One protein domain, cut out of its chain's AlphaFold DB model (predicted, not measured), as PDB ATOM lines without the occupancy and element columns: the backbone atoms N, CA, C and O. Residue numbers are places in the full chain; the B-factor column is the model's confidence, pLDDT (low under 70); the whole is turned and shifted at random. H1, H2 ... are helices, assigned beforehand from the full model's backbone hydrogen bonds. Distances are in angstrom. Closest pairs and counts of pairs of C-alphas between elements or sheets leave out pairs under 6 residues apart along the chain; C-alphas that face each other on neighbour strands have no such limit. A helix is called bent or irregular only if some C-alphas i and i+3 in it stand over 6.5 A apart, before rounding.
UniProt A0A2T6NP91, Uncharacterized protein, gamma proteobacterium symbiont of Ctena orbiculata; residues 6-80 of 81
ATOM      1  N   ILE A   6     183.897 240.026 285.789       81.44
ATOM      2  CA  ILE A   6     183.905 238.671 285.224       81.44
ATOM      3  C   ILE A   6     182.787 238.500 284.192       81.44
ATOM      4  O   ILE A   6     183.044 238.008 283.097       81.44
ATOM      5  N   GLU A   7     181.571 238.961 284.489       78.44
ATOM      6  CA  GLU A   7     180.458 238.921 283.530       78.44
ATOM      7  C   GLU A   7     180.784 239.708 282.257       78.44
ATOM      8  O   GLU A   7     180.579 239.198 281.158       78.44
ATOM      9  N   SER A   8     181.370 240.902 282.387       83.31
ATOM     10  CA  SER A   8     181.778 241.704 281.225       83.31
ATOM     11  C   SER A   8     182.854 241.002 280.384       83.31
ATOM     12  O   SER A   8     182.759 240.969 279.157       83.31
ATOM     13  N   MET A   9     183.843 240.367 281.025       86.12
ATOM     14  CA  MET A   9     184.863 239.582 280.317       86.12
ATOM     15  C   MET A   9     184.256 238.402 279.551       86.12
ATOM     16  O   MET A   9     184.613 238.174 278.396       86.12
ATOM     17  N   ILE A  10     183.320 237.677 280.168       85.94
ATOM     18  CA  ILE A  10     182.622 236.549 279.544       85.94
ATOM     19  C   ILE A  10     181.803 237.024 278.336       85.94
ATOM     20  O   ILE A  10     181.858 236.412 277.268       85.94
ATOM     21  N   GLU A  11     181.083 238.138 278.462       84.19
ATOM     22  CA  GLU A  11     180.291 238.698 277.364       84.19
ATOM     23  C   GLU A  11     181.159 239.125 276.176       84.19
ATOM     24  O   GLU A  11     180.830 238.818 275.026       84.19
ATOM     25  N   VAL A  12     182.291 239.783 276.442       88.00
ATOM     26  CA  VAL A  12     183.260 240.151 275.402       88.00
ATOM     27  C   VAL A  12     183.841 238.898 274.748       88.00
ATOM     28  O   VAL A  12     183.882 238.821 273.520       88.00
ATOM     29  N   PHE A  13     184.229 237.892 275.535       89.38
ATOM     30  CA  PHE A  13     184.766 236.637 275.016       89.38
ATOM     31  C   PHE A  13     183.785 235.946 274.064       89.38
ATOM     32  O   PHE A  13     184.142 235.643 272.926       89.38
ATOM     33  N   PHE A  14     182.527 235.763 274.472       87.75
ATOM     34  CA  PHE A  14     181.517 235.144 273.614       87.75
ATOM     35  C   PHE A  14     181.178 235.996 272.382       87.75
ATOM     36  O   PHE A  14     180.889 235.451 271.310       87.75
ATOM     37  N   ASN A  15     181.265 237.326 272.484       89.31
ATOM     38  CA  ASN A  15     181.099 238.209 271.333       89.31
ATOM     39  C   ASN A  15     182.213 238.010 270.294       89.31
ATOM     40  O   ASN A  15     181.930 237.920 269.101       89.31
ATOM     41  N   TYR A  16     183.476 237.907 270.713       91.75
ATOM     42  CA  TYR A  16     184.577 237.640 269.784       91.75
ATOM     43  C   TYR A  16     184.550 236.201 269.260       91.75
ATOM     44  O   TYR A  16     184.689 235.997 268.055       91.75
ATOM     45  N   LEU A  17     184.294 235.218 270.128       92.75
ATOM     46  CA  LEU A  17     184.237 233.803 269.761       92.75
ATOM     47  C   LEU A  17     183.152 233.529 268.713       92.75
ATOM     48  O   LEU A  17     183.421 232.896 267.694       92.75
ATOM     49  N   SER A  18     181.938 234.051 268.915       90.38
ATOM     50  CA  SER A  18     180.851 233.911 267.937       90.38
ATOM     51  C   SER A  18     181.176 234.586 266.604       90.38
ATOM     52  O   SER A  18     180.832 234.063 265.545       90.38
ATOM     53  N   GLY A  19     181.866 235.733 266.640       93.12
ATOM     54  CA  GLY A  19     182.340 236.424 265.443       93.12
ATOM     55  C   GLY A  19     183.354 235.600 264.665       93.12
ATOM     56  O   GLY A  19     183.209 235.446 263.455       93.12
ATOM     57  N   PHE A  20     184.329 235.021 265.363       94.88
ATOM     58  CA  PHE A  20     185.346 234.165 264.768       94.88
ATOM     59  C   PHE A  20     184.743 232.905 264.140       94.88
ATOM     60  O   PHE A  20     185.008 232.626 262.973       94.88
ATOM     61  N   ILE A  21     183.894 232.175 264.875       95.25
ATOM     62  CA  ILE A  21     183.256 230.947 264.374       95.25
ATOM     63  C   ILE A  21     182.426 231.251 263.126       95.25
ATOM     64  O   ILE A  21     182.562 230.567 262.115       95.25
ATOM     65  N   LEU A  22     181.597 232.301 263.164       94.62
ATOM     66  CA  LEU A  22     180.777 232.669 262.013       94.62
ATOM     67  C   LEU A  22     181.641 233.077 260.815       94.62
ATOM     68  O   LEU A  22     181.356 232.661 259.695       94.62
ATOM     69  N   ALA A  23     182.708 233.850 261.043       95.19
ATOM     70  CA  ALA A  23     183.611 234.260 259.978       95.19
ATOM     71  C   ALA A  23     184.315 233.056 259.334       95.19
ATOM     72  O   ALA A  23     184.357 232.948 258.109       95.19
ATOM     73  N   TYR A  24     184.803 232.120 260.149       96.69
ATOM     74  CA  TYR A  24     185.436 230.895 259.673       96.69
ATOM     75  C   TYR A  24     184.471 230.035 258.851       96.69
ATOM     76  O   TYR A  24     184.821 229.593 257.759       96.69
ATOM     77  N   LEU A  25     183.235 229.846 259.325       96.69
ATOM     78  CA  LEU A  25     182.216 229.081 258.603       96.69
ATOM     79  C   LEU A  25     181.833 229.743 257.276       96.69
ATOM     80  O   LEU A  25     181.762 229.064 256.256       96.69
ATOM     81  N   VAL A  26     181.638 231.065 257.260       96.19
ATOM     82  CA  VAL A  26     181.372 231.818 256.024       96.19
ATOM     83  C   VAL A  26     182.536 231.673 255.047       96.19
ATOM     84  O   VAL A  26     182.316 231.422 253.864       96.19
ATOM     85  N   TYR A  27     183.777 231.762 255.525       95.75
ATOM     86  CA  TYR A  27     184.943 231.558 254.674       95.75
ATOM     87  C   TYR A  27     184.973 230.144 254.079       95.75
ATOM     88  O   TYR A  27     185.052 229.981 252.863       95.75
ATOM     89  N   ALA A  28     184.861 229.122 254.929       96.19
ATOM     90  CA  ALA A  28     184.987 227.727 254.531       96.19
ATOM     91  C   ALA A  28     183.850 227.257 253.608       96.19
ATOM     92  O   ALA A  28     184.098 226.504 252.672       96.19
ATOM     93  N   ILE A  29     182.617 227.705 253.859       96.56
ATOM     94  CA  ILE A  29     181.413 227.210 253.173       96.56
ATOM     95  C   ILE A  29     181.035 228.083 251.973       96.56
ATOM     96  O   ILE A  29     180.445 227.578 251.024       96.56
ATOM     97  N   ILE A  30     181.348 229.383 251.991       95.25
ATOM     98  CA  ILE A  30     180.929 230.319 250.935       95.25
ATOM     99  C   ILE A  30     182.126 230.774 250.105       95.25
ATOM    100  O   ILE A  30     182.080 230.679 248.881       95.25
ATOM    101  N   VAL A  31     183.205 231.245 250.737       94.94
ATOM    102  CA  VAL A  31     184.335 231.851 250.010       94.94
ATOM    103  C   VAL A  31     185.175 230.799 249.284       94.94
ATOM    104  O   VAL A  31     185.357 230.911 248.076       94.94
ATOM    105  N   ILE A  32     185.646 229.760 249.983       94.94
ATOM    106  CA  ILE A  32     186.499 228.706 249.399       94.94
ATOM    107  C   ILE A  32     185.864 228.024 248.171       94.94
ATOM    108  O   ILE A  32     186.539 227.937 247.141       94.94
ATOM    109  N   PRO A  33     184.606 227.538 248.221       96.00
ATOM    110  CA  PRO A  33     184.025 226.818 247.090       96.00
ATOM    111  C   PRO A  33     183.584 227.729 245.942       96.00
ATOM    112  O   PRO A  33     183.189 227.210 244.904       96.00
ATOM    113  N   THR A  34     183.648 229.057 246.096       95.94
ATOM    114  CA  THR A  34     183.181 230.021 245.092       95.94
ATOM    115  C   THR A  34     184.376 230.693 244.399       95.94
ATOM    116  O   THR A  34     184.917 231.667 244.930       95.94
ATOM    117  N   PRO A  35     184.798 230.237 243.199       91.69
ATOM    118  CA  PRO A  35     186.067 230.652 242.598       91.69
ATOM    119  C   PRO A  35     186.165 232.150 242.296       91.69
ATOM    120  O   PRO A  35     187.191 232.760 242.555       91.69
ATOM    121  N   TRP A  36     185.090 232.768 241.804       92.88
ATOM    122  CA  TRP A  36     185.083 234.206 241.506       92.88
ATOM    123  C   TRP A  36     185.111 235.076 242.769       92.88
ATOM    124  O   TRP A  36     185.559 236.222 242.731       92.88
ATOM    125  N   LEU A  37     184.616 234.542 243.890       92.44
ATOM    126  CA  LEU A  37     184.526 235.264 245.149       92.44
ATOM    127  C   LEU A  37     185.875 235.261 245.865       92.44
ATOM    128  O   LEU A  37     186.336 236.326 246.250       92.44
ATOM    129  N   LYS A  38     186.537 234.100 245.985       89.69
ATOM    130  CA  LYS A  38     187.864 233.988 246.627       89.69
ATOM    131  C   LYS A  38     188.918 234.917 246.008       89.69
ATOM    132  O   LYS A  38     189.773 235.417 246.731       89.69
ATOM    133  N   ASP A  39     188.819 235.179 244.705       92.62
ATOM    134  CA  ASP A  39     189.787 235.989 243.963       92.62
ATOM    135  C   ASP A  39     189.439 237.491 244.012       92.62
ATOM    136  O   ASP A  39     190.234 238.339 243.608       92.62
ATOM    137  N   SER A  40     188.264 237.853 244.545       95.44
ATOM    138  CA  SER A  40     187.811 239.237 244.655       95.44
ATOM    139  C   SER A  40     187.818 239.736 246.098       95.44
ATOM    140  O   SER A  40     186.848 239.594 246.846       95.44
ATOM    141  N   ALA A  41     188.895 240.434 246.470       94.62
ATOM    142  CA  ALA A  41     189.024 241.068 247.784       94.62
ATOM    143  C   ALA A  41     187.852 242.015 248.112       94.62
ATOM    144  O   ALA A  41     187.400 242.070 249.258       94.62
ATOM    145  N   PHE A  42     187.319 242.726 247.111       97.19
ATOM    146  CA  PHE A  42     186.167 243.617 247.274       97.19
ATOM    147  C   PHE A  42     184.905 242.854 247.701       97.19
ATOM    148  O   PHE A  42     184.253 243.228 248.681       97.19
ATOM    149  N   TRP A  43     184.575 241.760 247.008       96.38
ATOM    150  CA  TRP A  43     183.376 240.976 247.310       96.38
ATOM    151  C   TRP A  43     183.507 240.189 248.615       96.38
ATOM    152  O   TRP A  43     182.548 240.137 249.385       96.38
ATOM    153  N   VAL A  44     184.698 239.667 248.924       96.25
ATOM    154  CA  VAL A  44     184.978 239.027 250.220       96.25
ATOM    155  C   VAL A  44     184.809 240.025 251.366       96.25
ATOM    156  O   VAL A  44     184.104 239.744 252.335       96.25
ATOM    157  N   THR A  45     185.386 241.222 251.242       97.12
ATOM    158  CA  THR A  45     185.269 242.274 252.267       97.12
ATOM    159  C   THR A  45     183.817 242.721 252.449       97.12
ATOM    160  O   THR A  45     183.346 242.877 253.578       97.12
ATOM    161  N   THR A  46     183.081 242.876 251.346       97.44
ATOM    162  CA  THR A  46     181.653 243.224 251.364       97.44
ATOM    163  C   THR A  46     180.835 242.152 252.084       97.44
ATOM    164  O   THR A  46     180.053 242.475 252.979       97.44
ATOM    165  N   LEU A  47     181.064 240.872 251.768       96.38
ATOM    166  CA  LEU A  47     180.398 239.746 252.420       96.38
ATOM    167  C   LEU A  47     180.639 239.755 253.933       96.38
ATOM    168  O   LEU A  47     179.682 239.720 254.708       96.38
ATOM    169  N   PHE A  48     181.896 239.858 254.372       96.62
ATOM    170  CA  PHE A  48     182.215 239.875 255.803       96.62
ATOM    171  C   PHE A  48     181.680 241.111 256.523       96.62
ATOM    172  O   PHE A  48     181.318 241.019 257.698       96.62
ATOM    173  N   THR A  49     181.565 242.243 255.832       96.75
ATOM    174  CA  THR A  49     180.949 243.454 256.380       96.75
ATOM    175  C   THR A  49     179.458 243.235 256.620       96.75
ATOM    176  O   THR A  49     178.979 243.457 257.732       96.75
ATOM    177  N   VAL A  50     178.725 242.720 255.626       97.00
ATOM    178  CA  VAL A  50     177.291 242.406 255.756       97.00
ATOM    179  C   VAL A  50     177.055 241.387 256.872       97.00
ATOM    180  O   VAL A  50     176.228 241.616 257.755       97.00
ATOM    181  N   VAL A  51     177.831 240.299 256.897       95.56
ATOM    182  CA  VAL A  51     177.762 239.278 257.954       95.56
ATOM    183  C   VAL A  51     178.032 239.891 259.332       95.56
ATOM    184  O   VAL A  51     177.308 239.604 260.287       95.56
ATOM    185  N   SER A  52     179.025 240.776 259.448       94.12
ATOM    186  CA  SER A  52     179.364 241.443 260.711       94.12
ATOM    187  C   SER A  52     178.248 242.361 261.205       94.12
ATOM    188  O   SER A  52     177.956 242.367 262.404       94.12
ATOM    189  N   VAL A  53     177.587 243.094 260.304       94.94
ATOM    190  CA  VAL A  53     176.440 243.956 260.629       94.94
ATOM    191  C   VAL A  53     175.254 243.119 261.106       94.94
ATOM    192  O   VAL A  53     174.726 243.373 262.192       94.94
ATOM    193  N   ILE A  54     174.876 242.081 260.350       94.12
ATOM    194  CA  ILE A  54     173.762 241.187 260.701       94.12
ATOM    195  C   ILE A  54     174.023 240.523 262.053       94.12
ATOM    196  O   ILE A  54     173.171 240.566 262.942       94.12
ATOM    197  N   ARG A  55     175.220 239.960 262.255       91.06
ATOM    198  CA  ARG A  55     175.593 239.323 263.522       91.06
ATOM    199  C   ARG A  55     175.531 240.311 264.677       91.06
ATOM    200  O   ARG A  55     175.002 239.967 265.726       91.06
ATOM    201  N   SER A  56     176.030 241.533 264.499       88.38
ATOM    202  CA  SER A  56     175.994 242.554 265.551       88.38
ATOM    203  C   SER A  56     174.558 242.910 265.948       88.38
ATOM    204  O   SER A  56     174.273 243.096 267.132       88.38
ATOM    205  N   TYR A  57     173.631 242.950 264.986       89.88
ATOM    206  CA  TYR A  57     172.204 243.125 265.260       89.88
ATOM    207  C   TYR A  57     171.606 241.926 266.011       89.88
ATOM    208  O   TYR A  57     170.930 242.104 267.027       89.88
ATOM    209  N   LEU A  58     171.902 240.701 265.563       87.75
ATOM    210  CA  LEU A  58     171.447 239.480 266.226       87.75
ATOM    211  C   LEU A  58     171.993 239.376 267.652       87.75
ATOM    212  O   LEU A  58     171.234 239.076 268.566       87.75
ATOM    213  N   TRP A  59     173.269 239.691 267.872       85.75
ATOM    214  CA  TRP A  59     173.900 239.687 269.193       85.75
ATOM    215  C   TRP A  59     173.174 240.631 270.152       85.75
ATOM    216  O   TRP A  59     172.777 240.220 271.238       85.75
ATOM    217  N   ARG A  60     172.871 241.862 269.711       83.56
ATOM    218  CA  ARG A  60     172.048 242.806 270.486       83.56
ATOM    219  C   ARG A  60     170.671 242.227 270.811       83.56
ATOM    220  O   ARG A  60     170.193 242.385 271.933       83.56
ATOM    221  N   ARG A  61     170.037 241.532 269.861       83.69
ATOM    222  CA  ARG A  61     168.729 240.899 270.070       83.69
ATOM    223  C   ARG A  61     168.799 239.738 271.064       83.69
ATOM    224  O   ARG A  61     167.940 239.675 271.935       83.69
ATOM    225  N   PHE A  62     169.806 238.872 270.980       79.81
ATOM    226  CA  PHE A  62     170.008 237.756 271.911       79.81
ATOM    227  C   PHE A  62     170.341 238.237 273.328       79.81
ATOM    228  O   PHE A  62     169.794 237.717 274.301       79.81
ATOM    229  N   PHE A  63     171.161 239.282 273.453       73.06
ATOM    230  CA  PHE A  63     171.444 239.920 274.739       73.06
ATOM    231  C   PHE A  63     170.178 240.490 275.369       73.06
ATOM    232  O   PHE A  63     169.883 240.193 276.527       73.06
ATOM    233  N   ASN A  64     169.386 241.221 274.584       74.44
ATOM    234  CA  ASN A  64     168.130 241.800 275.051       74.44
ATOM    235  C   ASN A  64     167.047 240.739 275.339       74.44
ATOM    236  O   ASN A  64     166.187 240.949 276.187       74.44
ATOM    237  N   ALA A  65     167.088 239.587 274.661       73.94
ATOM    238  CA  ALA A  65     166.130 238.495 274.841       73.94
ATOM    239  C   ALA A  65     166.401 237.619 276.078       73.94
ATOM    240  O   ALA A  65     165.535 236.834 276.454       73.94
ATOM    241  N   GLY A  66     167.555 237.755 276.745       65.62
ATOM    242  CA  GLY A  66     167.792 237.074 278.021       65.62
ATOM    243  C   GLY A  66     169.167 236.453 278.217       65.62
ATOM    244  O   GLY A  66     169.367 235.829 279.259       65.62
ATOM    245  N   LEU A  67     170.130 236.638 277.303       68.25
ATOM    246  CA  LEU A  67     171.494 236.139 277.528       68.25
ATOM    247  C   LEU A  67     172.093 236.704 278.826       68.25
ATOM    248  O   LEU A  67     172.732 235.971 279.572       68.25
ATOM    249  N   HIS A  68     171.773 237.958 279.161       66.75
ATOM    250  CA  HIS A  68     172.168 238.570 280.430       66.75
ATOM    251  C   HIS A  68     171.639 237.797 281.654       66.75
ATOM    252  O   HIS A  68     172.364 237.602 282.623       66.75
ATOM    253  N   LYS A  69     170.405 237.271 281.596       67.81
ATOM    254  CA  LYS A  69     169.834 236.448 282.680       67.81
ATOM    255  C   LYS A  69     170.536 235.095 282.799       67.81
ATOM    256  O   LYS A  69     170.698 234.594 283.906       67.81
ATOM    257  N   VAL A  70     170.946 234.504 281.675       73.31
ATOM    258  CA  VAL A  70     171.665 233.220 281.651       73.31
ATOM    259  C   VAL A  70     173.086 233.385 282.186       73.31
ATOM    260  O   VAL A  70     173.495 232.614 283.050       73.31
ATOM    261  N   VAL A  71     173.810 234.411 281.729       72.50
ATOM    262  CA  VAL A  71     175.165 234.728 282.205       72.50
ATOM    263  C   VAL A  71     175.144 235.042 283.699       72.50
ATOM    264  O   VAL A  71     175.905 234.432 284.446       72.50
ATOM    265  N   HIS A  72     174.214 235.888 284.153       70.38
ATOM    266  CA  HIS A  72     174.070 236.198 285.574       70.38
ATOM    267  C   HIS A  72     173.784 234.934 286.399       70.38
ATOM    268  O   HIS A  72     174.429 234.726 287.424       70.38
ATOM    269  N   ARG A  73     172.877 234.054 285.940       70.94
ATOM    270  CA  ARG A  73     172.552 232.793 286.632       70.94
ATOM    271  C   ARG A  73     173.762 231.866 286.743       70.94
ATOM    272  O   ARG A  73     173.979 231.287 287.806       70.94
ATOM    273  N   LEU A  74     174.538 231.735 285.667       72.31
ATOM    274  CA  LEU A  74     175.759 230.934 285.659       72.31
ATOM    275  C   LEU A  74     176.783 231.510 286.638       72.31
ATOM    276  O   LEU A  74     177.244 230.785 287.508       72.31
ATOM    277  N   VAL A  75     177.072 232.810 286.586       74.00
ATOM    278  CA  VAL A  75     178.066 233.426 287.479       74.00
ATOM    279  C   VAL A  75     177.661 233.319 288.952       74.00
ATOM    280  O   VAL A  75     178.486 232.936 289.778       74.00
ATOM    281  N   THR A  76     176.388 233.543 289.298       71.19
ATOM    282  CA  THR A  76     175.919 233.348 290.684       71.19
ATOM    283  C   THR A  76     175.998 231.899 291.153       71.19
ATOM    284  O   THR A  76     176.248 231.674 292.329       71.19
ATOM    285  N   SER A  77     175.821 230.921 290.258       66.31
ATOM    286  CA  SER A  77     175.933 229.499 290.605       66.31
ATOM    287  C   SER A  77     177.377 229.064 290.871       66.31
ATOM    288  O   SER A  77     177.587 228.101 291.602       66.31
ATOM    289  N   TRP A  78     178.358 229.739 290.267       58.78
ATOM    290  CA  TRP A  78     179.783 229.485 290.503       58.78
ATOM    291  C   TRP A  78     180.306 230.204 291.749       58.78
ATOM    292  O   TRP A  78     181.230 229.712 292.379       58.78
ATOM    293  N   ALA A  79     179.715 231.341 292.126       57.53
ATOM    294  CA  ALA A  79     180.083 232.082 293.335       57.53
ATOM    295  C   ALA A  79     179.553 231.452 294.643       57.53
ATOM    296  O   ALA A  79     179.909 231.908 295.726       57.53
ATOM    297  N   SER A  80     178.675 230.449 294.547       53.81
ATOM    298  CA  SER A  80     178.078 229.724 295.679       53.81
ATOM    299  C   SER A  80     178.717 228.354 295.962       53.81
ATOM    300  O   SER A  80     178.164 227.591 296.753       53.81
TER     301      SER A  80
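What this domain is: This is residues 6 to 80 of the 81 residues of an uncharacterized protein of gamma proteobacterium symbiont of Ctena orbiculata (UniProt A0A2T6NP91). Helix H3 bends into two arms: long H3a crosses the other long helix, H1, and H3b turns toward H1's beginning. Short H2 lies in the turn between H1 and H3a, at one end of a 54 by 19 by 16 A rod. The printed part has 75 residues, 68 of them in three named helices, in the order H1, H2, H3, with no named strand; its class is all helix, and the whole is loose, with a radius of gyration of the C-alphas of 16.3 A.

Where its parts are: H3, residues 41 to 78, assigned as one helix by its hydrogen bonds, is bent: C-alphas 65 and 68 are 8.2 A apart. H3a, residues 41 to 65, spans 35.5 A from (189.024, 241.068, 247.784); H3b is residues 68 to 78. H1, residues 6 to 31, spans 35.9 A from (183.905, 238.671, 285.224); H2 is residues 35 to 38.

How they stand to each other: H3a touches H1, opposite ways at a steep tilt of 38 degrees; the closest C-alphas, of Phe 48 and Ala 23, are 7.1 A apart. In H1, H3a and H3b every O i to N i+4 pair is within hydrogen-bond range.

The domain as a whole: The printed part has no cut. Residues 66 to 69 and 77 to 80 have pLDDT under 70.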